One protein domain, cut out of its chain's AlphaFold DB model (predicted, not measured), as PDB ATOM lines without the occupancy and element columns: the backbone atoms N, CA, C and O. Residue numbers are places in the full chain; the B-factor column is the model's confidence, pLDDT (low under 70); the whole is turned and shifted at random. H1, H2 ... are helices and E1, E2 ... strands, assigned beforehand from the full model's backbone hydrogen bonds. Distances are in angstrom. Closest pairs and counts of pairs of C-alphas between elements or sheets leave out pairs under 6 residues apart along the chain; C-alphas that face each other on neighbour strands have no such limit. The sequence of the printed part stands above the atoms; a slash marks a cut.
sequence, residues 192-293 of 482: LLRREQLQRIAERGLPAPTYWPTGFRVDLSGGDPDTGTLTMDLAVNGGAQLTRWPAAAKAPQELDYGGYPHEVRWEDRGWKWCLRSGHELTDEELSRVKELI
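What this domain is: This is residues 192 to 293 of the 482 residues of an uncharacterized protein of Rhodococcus sp. SGAir0479 (UniProt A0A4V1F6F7). Picture one twisted antiparallel sheet of five strands, a wall with H1 laid across its edge strand E1 and with little helix cover elsewhere. The long stretch of residues 203 to 216 passes along one face with H3 beyond it, while the loop of residues 247 to 261, which holds the short H2, arches over the opposite face. The printed part has 102 residues, with three named helices and five named strands in the order H1 E1 E2 E3 H2 E4 E5 H3; the sheet runs E1 - E2 - E3 - E5 - E4, and the class is mixed, helices and strands. The whole is compact, with a radius of gyration of the C-alphas of 13.1 A, and spans 36 by 27 by 26 A.

Where its parts are: Find C-alpha 192 at (163.050, 149.997, 184.946); from there H1 runs through residues 192 to 202, 14.9 A. Next look for E1, residues 217 to 224, 20.8 A long, which begins at C-alpha 217 at (176.470, 131.958, 181.005) and bends by 54 degrees at residue 221. E2 is residues 229 to 235, 19.7 A, and E3 is residues 240 to 246, 20.6 A. H2 is just residues 253 to 256. E4, residues 262 to 268, is 19.9 A long, and E5, residues 271 to 277, is 19.6 A long. H3, residues 283 to 291, is 12.2 A long and ends at C-alpha 291 at (171.641, 122.465, 166.699).

How they stand to each other: Begin with the meander E1 E2 E3, each strand the antiparallel neighbour of the one before. In the hairpin E1 and E2, at 159 degrees, look for N 219 and O 233, 2.8 A apart. In the hairpin E2 and E3, at 168 degrees, N 232 and O 242 are 2.9 A apart. E3 and E5 are antiparallel at 167 degrees, with N 243 and O 274 at 2.8 A. The hairpin E4 and E5, at 162 degrees, has N 264 and O 275 at 2.9 A. E3, H2 and E4 form a split strand-helix-strand unit, two strands running the same way with E5 between them, and its crossover is right-handed. H1 is on the sheet at a height of 6.9 A, over E1, and runs across the strands at 72 degrees to E1 on the local plane; their closest C-alphas, of Leu 198 and Gly 222, are 6.8 A apart. H2 only grazes the sheet with residues 254 to 255, and H3 only grazes it with residues 286 to 290. H1, H2 and H3 are apart from each other. In H1 and H3 every O i to N i+4 pair is within hydrogen-bond range; H2 is too short for such a pair.

The domain as a whole: The two C-alphas farthest apart, of Leu 192 and Glu 284, are 40.0 A apart. The printed part has no cut, and the link from H1 to E1, 14 residues, is long. Mean pLDDT of the printed part is 73.0; look for values under 70 in 42 residues, among them 192 to 209, 213 to 222 and 253 to 259.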
ATOM      1  N   LEU A 192     164.348 150.611 184.667       45.94
ATOM      2  CA  LEU A 192     163.050 149.997 184.946       45.94
ATOM      3  C   LEU A 192     162.330 149.588 183.652       45.94
ATOM      4  O   LEU A 192     161.894 148.447 183.526       45.94
ATOM      5  N   LEU A 193     162.275 150.468 182.648       48.09
ATOM      6  CA  LEU A 193     161.631 150.175 181.360       48.09
ATOM      7  C   LEU A 193     162.326 149.029 180.608       48.09
ATOM      8  O   LEU A 193     161.665 148.121 180.098       48.09
ATOM      9  N   ARG A 194     163.665 149.037 180.566       46.69
ATOM     10  CA  ARG A 194     164.468 147.958 179.974       46.69
ATOM     11  C   ARG A 194     164.316 146.661 180.766       46.69
ATOM     12  O   ARG A 194     164.232 145.593 180.171       46.69
ATOM     13  N   ARG A 195     164.220 146.732 182.092       47.41
ATOM     14  CA  ARG A 195     164.021 145.582 182.978       47.41
ATOM     15  C   ARG A 195     162.644 144.948 182.805       47.41
ATOM     16  O   ARG A 195     162.574 143.740 182.621       47.41
ATOM     17  N   GLU A 196     161.571 145.733 182.753       48.94
ATOM     18  CA  GLU A 196     160.222 145.241 182.432       48.94
ATOM     19  C   GLU A 196     160.168 144.585 181.043       48.94
ATOM     20  O   GLU A 196     159.427 143.626 180.811       48.94
ATOM     21  N   GLN A 197     160.935 145.112 180.087       51.88
ATOM     22  CA  GLN A 197     161.055 144.553 178.745       51.88
ATOM     23  C   GLN A 197     161.804 143.211 178.756       51.88
ATOM     24  O   GLN A 197     161.328 142.247 178.153       51.88
ATOM     25  N   LEU A 198     162.927 143.122 179.475       49.69
ATOM     26  CA  LEU A 198     163.706 141.891 179.640       49.69
ATOM     27  C   LEU A 198     162.955 140.822 180.450       49.69
ATOM     28  O   LEU A 198     163.029 139.644 180.110       49.69
ATOM     29  N   GLN A 199     162.165 141.212 181.450       54.16
ATOM     30  CA  GLN A 199     161.308 140.298 182.205       54.16
ATOM     31  C   GLN A 199     160.211 139.700 181.315       54.16
ATOM     32  O   GLN A 199     160.057 138.481 181.259       54.16
ATOM     33  N   ARG A 200     159.513 140.533 180.529       55.25
ATOM     34  CA  ARG A 200     158.519 140.058 179.547       55.25
ATOM     35  C   ARG A 200     159.119 139.122 178.497       55.25
ATOM     36  O   ARG A 200     158.420 138.261 177.962       55.25
ATOM     37  N   ILE A 201     160.399 139.301 178.180       57.25
ATOM     38  CA  ILE A 201     161.174 138.404 177.320       57.25
ATOM     39  C   ILE A 201     161.460 137.070 178.034       57.25
ATOM     40  O   ILE A 201     161.213 136.013 177.454       57.25
ATOM     41  N   ALA A 202     161.940 137.105 179.280       54.31
ATOM     42  CA  ALA A 202     162.288 135.918 180.061       54.31
ATOM     43  C   ALA A 202     161.067 135.027 180.357       54.31
ATOM     44  O   ALA A 202     161.135 133.810 180.179       54.31
ATOM     45  N   GLU A 203     159.922 135.624 180.703       55.19
ATOM     46  CA  GLU A 203     158.654 134.923 180.978       55.19
ATOM     47  C   GLU A 203     158.124 134.116 179.780       55.19
ATOM     48  O   GLU A 203     157.363 133.162 179.947       55.19
ATOM     49  N   ARG A 204     158.531 134.462 178.550       59.44
ATOM     50  CA  ARG A 204     158.139 133.740 177.326       59.44
ATOM     51  C   ARG A 204     159.050 132.560 176.985       59.44
ATOM     52  O   ARG A 204     158.761 131.842 176.025       59.44
ATOM     53  N   GLY A 205     160.109 132.350 177.765       55.53
ATOM     54  CA  GLY A 205     161.121 131.331 177.527       55.53
ATOM     55  C   GLY A 205     162.117 131.747 176.443       55.53
ATOM     56  O   GLY A 205     161.747 132.122 175.328       55.53
ATOM     57  N   LEU A 206     163.403 131.654 176.779       61.94
ATOM     58  CA  LEU A 206     164.503 131.996 175.884       61.94
ATOM     59  C   LEU A 206     164.961 130.775 175.081       61.94
ATOM     60  O   LEU A 206     165.281 129.742 175.670       61.94
ATOM     61  N   PRO A 207     165.106 130.887 173.753       64.50
ATOM     62  CA  PRO A 207     165.810 129.905 172.945       64.50
ATOM     63  C   PRO A 207     167.307 130.218 173.002       64.50
ATOM     64  O   PRO A 207     167.930 130.571 172.001       64.50
ATOM     65  N   ALA A 208     167.869 130.162 174.206       63.97
ATOM     66  CA  ALA A 208     169.299 130.307 174.398       63.97
ATOM     67  C   ALA A 208     169.991 128.991 174.018       63.97
ATOM     68  O   ALA A 208     169.440 127.929 174.314       63.97
ATOM     69  N   PRO A 209     171.174 129.017 173.374       64.88
ATOM     70  CA  PRO A 209     171.930 127.795 173.143       64.88
ATOM     71  C   PRO A 209     172.136 127.061 174.474       64.88
ATOM     72  O   PRO A 209     172.164 127.686 175.532       64.88
ATOM     73  N   THR A 210     172.299 125.741 174.432       71.38
ATOM     74  CA  THR A 210     172.668 124.940 175.617       71.38
ATOM     75  C   THR A 210     174.114 124.444 175.560       71.38
ATOM     76  O   THR A 210     174.528 123.618 176.371       71.38
ATOM     77  N   TYR A 211     174.888 124.900 174.571       71.00
ATOM     78  CA  TYR A 211     176.283 124.521 174.376       71.00
ATOM     79  C   TYR A 211     177.124 125.692 173.883       71.00
ATOM     80  O   TYR A 211     176.747 126.402 172.951       71.00
ATOM     81  N   TRP A 212     178.311 125.799 174.469       72.69
ATOM     82  CA  TRP A 212     179.425 126.581 173.963       72.69
ATOM     83  C   TRP A 212     180.721 125.803 174.233       72.69
ATOM     84  O   TRP A 212     180.799 125.165 175.288       72.69
ATOM     85  N   PRO A 213     181.742 125.841 173.350       58.16
ATOM     86  CA  PRO A 213     182.951 125.018 173.491       58.16
ATOM     87  C   PRO A 213     183.661 125.126 174.847       58.16
ATOM     88  O   PRO A 213     184.205 124.140 175.337       58.16
ATOM     89  N   THR A 214     183.632 126.305 175.472       63.78
ATOM     90  CA  THR A 214     184.292 126.570 176.762       63.78
ATOM     91  C   THR A 214     183.349 126.557 177.966       63.78
ATOM     92  O   THR A 214     183.785 126.873 179.068       63.78
ATOM     93  N   GLY A 215     182.062 126.251 177.777       56.31
ATOM     94  CA  GLY A 215     181.025 126.635 178.739       56.31
ATOM     95  C   GLY A 215     180.727 128.141 178.689       56.31
ATOM     96  O   GLY A 215     181.513 128.918 178.138       56.31
ATOM     97  N   PHE A 216     179.551 128.532 179.185       54.97
ATOM     98  CA  PHE A 216     179.042 129.902 179.101       54.97
ATOM     99  C   PHE A 216     177.906 130.150 180.094       54.97
ATOM    100  O   PHE A 216     177.185 129.220 180.462       54.97
ATOM    101  N   ARG A 217     177.722 131.421 180.456       61.66
ATOM    102  CA  ARG A 217     176.470 131.958 181.005       61.66
ATOM    103  C   ARG A 217     175.782 132.796 179.926       61.66
ATOM    104  O   ARG A 217     176.456 133.325 179.043       61.66
ATOM    105  N   VAL A 218     174.459 132.882 179.976       58.31
ATOM    106  CA  VAL A 218     173.662 133.708 179.062       58.31
ATOM    107  C   VAL A 218     173.143 134.899 179.838       58.31
ATOM    108  O   VAL A 218     172.358 134.722 180.763       58.31
ATOM    109  N   ASP A 219     173.544 136.088 179.417       59.38
ATOM    110  CA  ASP A 219     173.055 137.345 179.957       59.38
ATOM    111  C   ASP A 219     172.172 138.007 178.890       59.38
ATOM    112  O   ASP A 219     172.580 138.243 177.750       59.38
ATOM    113  N   LEU A 220     170.907 138.261 179.223       62.22
ATOM    114  CA  LEU A 220     169.996 138.969 178.329       62.22
ATOM    115  C   LEU A 220     170.367 140.447 178.284       62.22
ATOM    116  O   LEU A 220     170.266 141.141 179.294       62.22
ATOM    117  N   SER A 221     170.724 140.949 177.108       61.59
ATOM    118  CA  SER A 221     171.152 142.339 176.956       61.59
ATOM    119  C   SER A 221     170.178 143.197 176.164       61.59
ATOM    120  O   SER A 221     170.211 144.422 176.285       61.59
ATOM    121  N   GLY A 222     169.243 142.610 175.417       66.44
ATOM    122  CA  GLY A 222     168.207 143.381 174.735       66.44
ATOM    123  C   GLY A 222     167.192 142.529 173.994       66.44
ATOM    124  O   GLY A 222     167.260 141.300 173.983       66.44
ATOM    125  N   GLY A 223     166.235 143.191 173.356       72.81
ATOM    126  CA  GLY A 223     165.203 142.529 172.573       72.81
ATOM    127  C   GLY A 223     163.865 143.242 172.643       72.81
ATOM    128  O   GLY A 223     163.703 144.231 173.345       72.81
ATOM    129  N   ASP A 224     162.884 142.709 171.934       71.25
ATOM    130  CA  ASP A 224     161.513 143.200 171.930       71.25
ATOM    131  C   ASP A 224     160.566 142.007 172.156       71.25
ATOM    132  O   ASP A 224     160.494 141.117 171.297       71.25
ATOM    133  N   PRO A 225     159.848 141.963 173.296       63.25
ATOM    134  CA  PRO A 225     158.953 140.859 173.633       63.25
ATOM    135  C   PRO A 225     157.779 140.715 172.657       63.25
ATOM    136  O   PRO A 225     157.247 139.612 172.510       63.25
ATOM    137  N   ASP A 226     157.364 141.788 171.983       67.12
ATOM    138  CA  ASP A 226     156.207 141.771 171.087       67.12
ATOM    139  C   ASP A 226     156.559 141.175 169.724       67.12
ATOM    140  O   ASP A 226     155.747 140.461 169.124       67.12
ATOM    141  N   THR A 227     157.785 141.416 169.253       72.62
ATOM    142  CA  THR A 227     158.303 140.836 168.005       72.62
ATOM    143  C   THR A 227     159.096 139.545 168.218       72.62
ATOM    144  O   THR A 227     159.320 138.804 167.263       72.62
ATOM    145  N   GLY A 228     159.508 139.246 169.454       69.69
ATOM    146  CA  GLY A 228     160.377 138.115 169.793       69.69
ATOM    147  C   GLY A 228     161.837 138.313 169.367       69.69
ATOM    148  O   GLY A 228     162.588 137.336 169.261       69.69
ATOM    149  N   THR A 229     162.221 139.564 169.101       80.75
ATOM    150  CA  THR A 229     163.613 139.972 168.885       80.75
ATOM    151  C   THR A 229     164.383 139.811 170.188       80.75
ATOM    152  O   THR A 229     163.863 140.158 171.243       80.75
ATOM    153  N   LEU A 230     165.604 139.285 170.128       80.81
ATOM    154  CA  LEU A 230     166.429 138.996 171.300       80.81
ATOM    155  C   LEU A 230     167.893 139.297 171.008       80.81
ATOM    156  O   LEU A 230     168.390 138.942 169.940       80.81
ATOM    157  N   THR A 231     168.580 139.857 171.993       80.94
ATOM    158  CA  THR A 231     170.033 140.008 172.036       80.94
ATOM    159  C   THR A 231     170.516 139.422 173.356       80.94
ATOM    160  O   THR A 231     170.040 139.795 174.428       80.94
ATOM    161  N   MET A 232     171.427 138.460 173.263       79.44
ATOM    162  CA  MET A 232     172.000 137.743 174.395       79.44
ATOM    163  C   MET A 232     173.515 137.863 174.337       79.44
ATOM    164  O   MET A 232     174.113 137.527 173.311       79.44
ATOM    165  N   ASP A 233     174.128 138.278 175.435       73.44
ATOM    166  CA  ASP A 233     175.563 138.175 175.636       73.44
ATOM    167  C   ASP A 233     175.878 136.801 176.235       73.44
ATOM    168  O   ASP A 233     175.225 136.316 177.157       73.44
ATOM    169  N   LEU A 234     176.859 136.127 175.651       73.31
ATOM    170  CA  LEU A 234     177.351 134.841 176.108       73.31
ATOM    171  C   LEU A 234     178.659 135.113 176.851       73.31
ATOM    172  O   LEU A 234     179.654 135.525 176.244       73.31
ATOM    173  N   ALA A 235     178.660 134.888 178.162       63.31
ATOM    174  CA  ALA A 235     179.834 135.042 179.012       63.31
ATOM    175  C   ALA A 235     180.822 133.898 178.730       63.31
ATOM    176  O   ALA A 235     180.787 132.842 179.363       63.31
ATOM    177  N   VAL A 236     181.659 134.097 177.712       67.50
ATOM    178  CA  VAL A 236     182.643 133.135 177.195       67.50
ATOM    179  C   VAL A 236     184.016 133.784 177.113       67.50
ATOM    180  O   VAL A 236     184.126 135.009 177.049       67.50
ATOM    181  N   ASN A 237     185.082 132.983 177.064       55.06
ATOM    182  CA  ASN A 237     186.422 133.523 176.842       55.06
ATOM    183  C   ASN A 237     186.484 134.232 175.472       55.06
ATOM    184  O   ASN A 237     186.134 133.635 174.453       55.06
ATOM    185  N   GLY A 238     186.863 135.512 175.464       61.19
ATOM    186  CA  GLY A 238     186.825 136.383 174.281       61.19
ATOM    187  C   GLY A 238     185.462 137.023 173.977       61.19
ATOM    188  O   GLY A 238     185.384 137.859 173.080       61.19
ATOM    189  N   GLY A 239     184.412 136.681 174.731       72.69
ATOM    190  CA  GLY A 239     183.053 137.202 174.583       72.69
ATOM    191  C   GLY A 239     182.349 136.757 173.296       72.69
ATOM    192  O   GLY A 239     182.960 136.568 172.239       72.69
ATOM    193  N   ALA A 240     181.034 136.598 173.373       79.81
ATOM    194  CA  ALA A 240     180.201 136.396 172.200       79.81
ATOM    195  C   ALA A 240     178.816 136.989 172.427       79.81
ATOM    196  O   ALA A 240     178.364 137.117 173.556       79.81
ATOM    197  N   GLN A 241     178.136 137.326 171.342       86.44
ATOM    198  CA  GLN A 241     176.782 137.837 171.371       86.44
ATOM    199  C   GLN A 241     175.942 137.145 170.307       86.44
ATOM    200  O   GLN A 241     176.322 137.079 169.136       86.44
ATOM    201  N   LEU A 242     174.776 136.657 170.716       87.81
ATOM    202  CA  LEU A 242     173.797 136.023 169.852       87.81
ATOM    203  C   LEU A 242     172.554 136.904 169.751       87.81
ATOM    204  O   LEU A 242     171.878 137.180 170.739       87.81
ATOM    205  N   THR A 243     172.236 137.333 168.537       89.56
ATOM    206  CA  THR A 243     171.059 138.148 168.233       89.56
ATOM    207  C   THR A 243     170.104 137.380 167.330       89.56
ATOM    208  O   THR A 243     170.531 136.753 166.359       89.56
ATOM    209  N   ARG A 244     168.802 137.472 167.606       89.50
ATOM    210  CA  ARG A 244     167.718 136.908 166.798       89.50
ATOM    211  C   ARG A 244     166.651 137.952 166.521       89.50
ATOM    212  O   ARG A 244     166.260 138.679 167.424       89.50
ATOM    213  N   TRP A 245     166.108 137.970 165.310       90.75
ATOM    214  CA  TRP A 245     164.932 138.775 164.968       90.75
ATOM    215  C   TRP A 245     164.090 138.091 163.882       90.75
ATOM    216  O   TRP A 245     164.608 137.239 163.149       90.75
ATOM    217  N   PRO A 246     162.786 138.401 163.755       87.94
ATOM    218  CA  PRO A 246     161.944 137.791 162.729       87.94
ATOM    219  C   PRO A 246     162.494 138.046 161.321       87.94
ATOM    220  O   PRO A 246     162.908 139.159 161.003       87.94
ATOM    221  N   ALA A 247     162.446 137.052 160.431       86.69
ATOM    222  CA  ALA A 247     162.991 137.174 159.074       86.69
ATOM    223  C   ALA A 247     162.345 138.315 158.261       86.69
ATOM    224  O   ALA A 247     162.996 138.912 157.395       86.69
ATOM    225  N   ALA A 248     161.085 138.636 158.577       81.12
ATOM    226  CA  ALA A 248     160.316 139.731 157.992       81.12
ATOM    227  C   ALA A 248     160.596 141.113 158.624       81.12
ATOM    228  O   ALA A 248     160.183 142.123 158.058       81.12
ATOM    229  N   ALA A 249     161.275 141.174 159.775       81.69
ATOM    230  CA  ALA A 249     161.600 142.413 160.477       81.69
ATOM    231  C   ALA A 249     162.938 143.011 160.008       81.69
ATOM    232  O   ALA A 249     163.792 142.333 159.421       81.69
ATOM    233  N   LYS A 250     163.129 144.308 160.280       79.69
ATOM    234  CA  LYS A 250     164.431 144.964 160.109       79.69
ATOM    235  C   LYS A 250     165.408 144.431 161.165       79.69
ATOM    236  O   LYS A 250     164.992 144.059 162.257       79.69
ATOM    237  N   ALA A 251     166.692 144.400 160.816       80.12
ATOM    238  CA  ALA A 251     167.754 144.090 161.763       80.12
ATOM    239  C   ALA A 251     167.714 145.054 162.975       80.12
ATOM    240  O   ALA A 251     167.474 146.249 162.756       80.12
ATOM    241  N   PRO A 252     167.942 144.556 164.204       79.75
ATOM    242  CA  PRO A 252     168.002 145.378 165.411       79.75
ATOM    243  C   PRO A 252     169.161 146.379 165.356       79.75
ATOM    244  O   PRO A 252     170.204 146.087 164.767       79.75
ATOM    245  N   GLN A 253     168.981 147.547 165.975       67.31
ATOM    246  CA  GLN A 253     169.995 148.610 166.006       67.31
ATOM    247  C   GLN A 253     171.226 148.200 166.833       67.31
ATOM    248  O   GLN A 253     172.328 148.683 166.606       67.31
ATOM    249  N   GLU A 254     171.067 147.242 167.742       64.88
ATOM    250  CA  GLU A 254     172.112 146.621 168.556       64.88
ATOM    251  C   GLU A 254     173.234 145.993 167.703       64.88
ATOM    252  O   GLU A 254     174.380 145.877 168.149       64.88
ATOM    253  N   LEU A 255     172.936 145.630 166.449       65.06
ATOM    254  CA  LEU A 255     173.921 145.132 165.485       65.06
ATOM    255  C   LEU A 255     174.794 146.236 164.868       65.06
ATOM    256  O   LEU A 255     175.838 145.917 164.300       65.06
ATOM    257  N   ASP A 256     174.404 147.508 164.989       59.06
ATOM    258  CA  ASP A 256     175.161 148.647 164.456       59.06
ATOM    259  C   ASP A 256     176.338 149.044 165.373       59.06
ATOM    260  O   ASP A 256     177.276 149.715 164.933       59.06
ATOM    261  N   TYR A 257     176.332 148.603 166.638       54.97
ATOM    262  CA  TYR A 257     177.446 148.785 167.570       54.97
ATOM    263  C   TYR A 257     178.508 147.700 167.327       54.97
ATOM    264  O   TYR A 257     178.225 146.505 167.430       54.97
ATOM    265  N   GLY A 258     179.725 148.104 166.946       53.41
ATOM    266  CA  GLY A 258     180.857 147.198 166.705       53.41
ATOM    267  C   GLY A 258     181.503 146.684 167.999       53.41
ATOM    268  O   GLY A 258     181.330 147.279 169.057       53.41
ATOM    269  N   GLY A 259     182.273 145.592 167.914       63.91
ATOM    270  CA  GLY A 259     183.015 145.066 169.073       63.91
ATOM    271  C   GLY A 259     183.655 143.688 168.882       63.91
ATOM    272  O   GLY A 259     184.682 143.409 169.489       63.91
ATOM    273  N   TYR A 260     183.109 142.854 167.993       78.25
ATOM    274  CA  TYR A 260     183.613 141.499 167.751       78.25
ATOM    275  C   TYR A 260     184.188 141.337 166.332       78.25
ATOM    276  O   TYR A 260     183.564 141.802 165.374       78.25
ATOM    277  N   PRO A 261     185.358 140.687 166.172       78.75
ATOM    278  CA  PRO A 261     186.031 140.522 164.882       78.75
ATOM    279  C   PRO A 261     185.397 139.467 163.964       78.75
ATOM    280  O   PRO A 261     185.636 139.505 162.757       78.75
ATOM    281  N   HIS A 262     184.594 138.544 164.503       82.81
ATOM    282  CA  HIS A 262     183.953 137.478 163.732       82.81
ATOM    283  C   HIS A 262     182.431 137.601 163.798       82.81
ATOM    284  O   HIS A 262     181.864 137.791 164.873       82.81
ATOM    285  N   GLU A 263     181.773 137.471 162.645       90.62
ATOM    286  CA  GLU A 263     180.317 137.523 162.512       90.62
ATOM    287  C   GLU A 263     179.834 136.386 161.607       90.62
ATOM    288  O   GLU A 263     180.332 136.198 160.496       90.62
ATOM    289  N   VAL A 264     178.817 135.661 162.065       91.62
ATOM    290  CA  VAL A 264     178.127 134.638 161.284       91.62
ATOM    291  C   VAL A 264     176.630 134.896 161.325       91.62
ATOM    292  O   VAL A 264     176.032 134.996 162.395       91.62
ATOM    293  N   ARG A 265     176.000 134.933 160.149       92.31
ATOM    294  CA  ARG A 265     174.545 135.067 160.010       92.31
ATOM    295  C   ARG A 265     173.936 133.823 159.393       92.31
ATOM    296  O   ARG A 265     174.527 133.206 158.508       92.31
ATOM    297  N   TRP A 266     172.738 133.475 159.840       92.50
ATOM    298  CA  TRP A 266     171.947 132.419 159.220       92.50
ATOM    299  C   TRP A 266     170.454 132.686 159.377       92.50
ATOM    300  O   TRP A 266     170.027 133.517 160.182       92.50
ATOM    301  N   GLU A 267     169.665 131.972 158.584       91.50
ATOM    302  CA  GLU A 267     168.212 131.963 158.683       91.50
ATOM    303  C   GLU A 267     167.752 130.561 159.060       91.50
ATOM    304  O   GLU A 267     168.241 129.575 158.508       91.50
ATOM    305  N   ASP A 268     166.818 130.474 160.000       83.94
ATOM    306  CA  ASP A 268     166.180 129.216 160.370       83.94
ATOM    307  C   ASP A 268     164.738 129.466 160.820       83.94
ATOM    308  O   ASP A 268     164.474 130.361 161.623       83.94
ATOM    309  N   ARG A 269     163.795 128.683 160.277       78.88
ATOM    310  CA  ARG A 269     162.374 128.635 160.689       78.88
ATOM    311  C   ARG A 269     161.711 130.004 160.925       78.88
ATOM    312  O   ARG A 269     161.002 130.208 161.904       78.88
ATOM    313  N   GLY A 270     161.917 130.944 160.001       84.19
ATOM    314  CA  GLY A 270     161.297 132.276 160.051       84.19
ATOM    315  C   GLY A 270     162.042 133.302 160.910       84.19
ATOM    316  O   GLY A 270     161.567 134.430 161.045       84.19
ATOM    317  N   TRP A 271     163.219 132.951 161.428       87.31
ATOM    318  CA  TRP A 271     164.121 133.833 162.160       87.31
ATOM    319  C   TRP A 271     165.395 134.115 161.368       87.31
ATOM    320  O   TRP A 271     165.910 133.250 160.658       87.31
ATOM    321  N   LYS A 272     165.928 135.319 161.547       92.00
ATOM    322  CA  LYS A 272     167.309 135.673 161.231       92.00
ATOM    323  C   LYS A 272     168.112 135.673 162.519       92.00
ATOM    324  O   LYS A 272     167.643 136.165 163.545       92.00
ATOM    325  N   TRP A 273     169.318 135.138 162.436       91.75
ATOM    326  CA  TRP A 273     170.253 135.044 163.540       91.75
ATOM    327  C   TRP A 273     171.586 135.678 163.161       91.75
ATOM    328  O   TRP A 273     172.012 135.621 162.004       91.75
ATOM    329  N   CYS A 274     172.249 136.259 164.152       91.56
ATOM    330  CA  CYS A 274     173.600 136.780 164.057       91.56
ATOM    331  C   CYS A 274     174.375 136.350 165.302       91.56
ATOM    332  O   CYS A 274     173.972 136.684 166.414       91.56
ATOM    333  N   LEU A 275     175.464 135.610 165.115       89.69
ATOM    334  CA  LEU A 275     176.429 135.307 166.163       89.69
ATOM    335  C   LEU A 275     177.684 136.135 165.910       89.69
ATOM    336  O   LEU A 275     178.286 136.038 164.840       89.69
ATOM    337  N   ARG A 276     178.070 136.930 166.901       89.19
ATOM    338  CA  ARG A 276     179.294 137.725 166.911       89.19
ATOM    339  C   ARG A 276     180.211 137.200 168.009       89.19
ATOM    340  O   ARG A 276     179.725 136.939 169.102       89.19
ATOM    341  N   SER A 277     181.501 137.015 167.747       83.31
ATOM    342  CA  SER A 277     182.424 136.427 168.734       83.31
ATOM    343  C   SER A 277     183.843 136.981 168.644       83.31
ATOM    344  O   SER A 277     184.307 137.398 167.580       83.31
ATOM    345  N   GLY A 278     184.549 136.964 169.780       78.06
ATOM    346  CA  GLY A 278     185.969 137.325 169.873       78.06
ATOM    347  C   GLY A 278     186.903 136.359 169.145       78.06
ATOM    348  O   GLY A 278     187.997 136.743 168.738       78.06
ATOM    349  N   HIS A 279     186.453 135.119 168.946       79.88
ATOM    350  CA  HIS A 279     187.199 134.055 168.286       79.88
ATOM    351  C   HIS A 279     186.389 133.426 167.156       79.88
ATOM    352  O   HIS A 279     185.160 133.338 167.233       79.88
ATOM    353  N   GLU A 280     187.084 132.980 166.114       84.19
ATOM    354  CA  GLU A 280     186.489 132.217 165.022       84.19
ATOM    355  C   GLU A 280     186.102 130.818 165.516       84.19
ATOM    356  O   GLU A 280     186.929 130.098 166.075       84.19
ATOM    357  N   LEU A 281     184.837 130.448 165.319       82.94
ATOM    358  CA  LEU A 281     184.334 129.100 165.584       82.94
ATOM    359  C   LEU A 281     184.575 128.223 164.357       82.94
ATOM    360  O   LEU A 281     184.341 128.655 163.227       82.94
ATOM    361  N   THR A 282     184.978 126.974 164.571       88.62
ATOM    362  CA  THR A 282     185.043 125.983 163.489       88.62
ATOM    363  C   THR A 282     183.643 125.618 162.983       88.62
ATOM    364  O   THR A 282     182.646 125.773 163.695       88.62
ATOM    365  N   ASP A 283     183.547 125.067 161.767       87.81
ATOM    366  CA  ASP A 283     182.264 124.626 161.192       87.81
ATOM    367  C   ASP A 283     181.532 123.601 162.081       87.81
ATOM    368  O   ASP A 283     180.301 123.613 162.161       87.81
ATOM    369  N   GLU A 284     182.273 122.730 162.774       86.06
ATOM    370  CA  GLU A 284     181.718 121.722 163.686       86.06
ATOM    371  C   GLU A 284     181.149 122.364 164.960       86.06
ATOM    372  O   GLU A 284     180.022 122.063 165.361       86.06
ATOM    373  N   GLU A 285     181.877 123.308 165.563       83.50
ATOM    374  CA  GLU A 285     181.417 124.048 166.743       83.50
ATOM    375  C   GLU A 285     180.203 124.916 166.419       83.50
ATOM    376  O   GLU A 285     179.216 124.900 167.154       83.50
ATOM    377  N   LEU A 286     180.240 125.623 165.288       87.06
ATOM    378  CA  LEU A 286     179.135 126.446 164.815       87.06
ATOM    379  C   LEU A 286     177.886 125.603 164.530       87.06
ATOM    380  O   LEU A 286     176.775 126.019 164.861       87.06
ATOM    381  N   SER A 287     178.051 124.420 163.931       86.25
ATOM    382  CA  SER A 287     176.938 123.493 163.688       86.25
ATOM    383  C   SER A 287     176.326 123.020 165.004       86.25
ATOM    384  O   SER A 287     175.108 123.064 165.167       86.25
ATOM    385  N   ARG A 288     177.164 122.676 165.986       82.25
ATOM    386  CA  ARG A 288     176.714 122.228 167.306       82.25
ATOM    387  C   ARG A 288     176.020 123.328 168.113       82.25
ATOM    388  O   ARG A 288     175.026 123.047 168.777       82.25
ATOM    389  N   VAL A 289     176.494 124.575 168.031       82.81
ATOM    390  CA  VAL A 289     175.811 125.738 168.623       82.81
ATOM    391  C   VAL A 289     174.428 125.914 167.993       82.81
ATOM    392  O   VAL A 289     173.452 126.048 168.722       82.81
ATOM    393  N   LYS A 290     174.315 125.848 166.659       86.06
ATOM    394  CA  LYS A 290     173.029 125.983 165.947       86.06
ATOM    395  C   LYS A 290     172.035 124.872 166.294       86.06
ATOM    396  O   LYS A 290     170.857 125.158 166.478       86.06
ATOM    397  N   GLU A 291     172.492 123.623 166.380       82.38
ATOM    398  CA  GLU A 291     171.641 122.465 166.699       82.38
ATOM    399  C   GLU A 291     171.074 122.508 168.122       82.38
ATOM    400  O   GLU A 291     169.969 122.024 168.360       82.38
ATOM    401  N   LEU A 292     171.818 123.094 169.061       78.25
ATOM    402  CA  LEU A 292     171.477 123.124 170.484       78.25
ATOM    403  C   LEU A 292     170.782 124.423 170.916       78.25
ATOM    404  O   LEU A 292     170.666 124.692 172.111       78.25
ATOM    405  N   ILE A 293     170.299 125.216 169.958       79.88
ATOM    406  CA  ILE A 293     169.365 126.317 170.206       79.88
ATOM    407  C   ILE A 293     167.935 125.742 170.257       79.88
ATOM    408  O   ILE A 293     167.463 125.183 169.258       79.88
TER     409      ILE A 293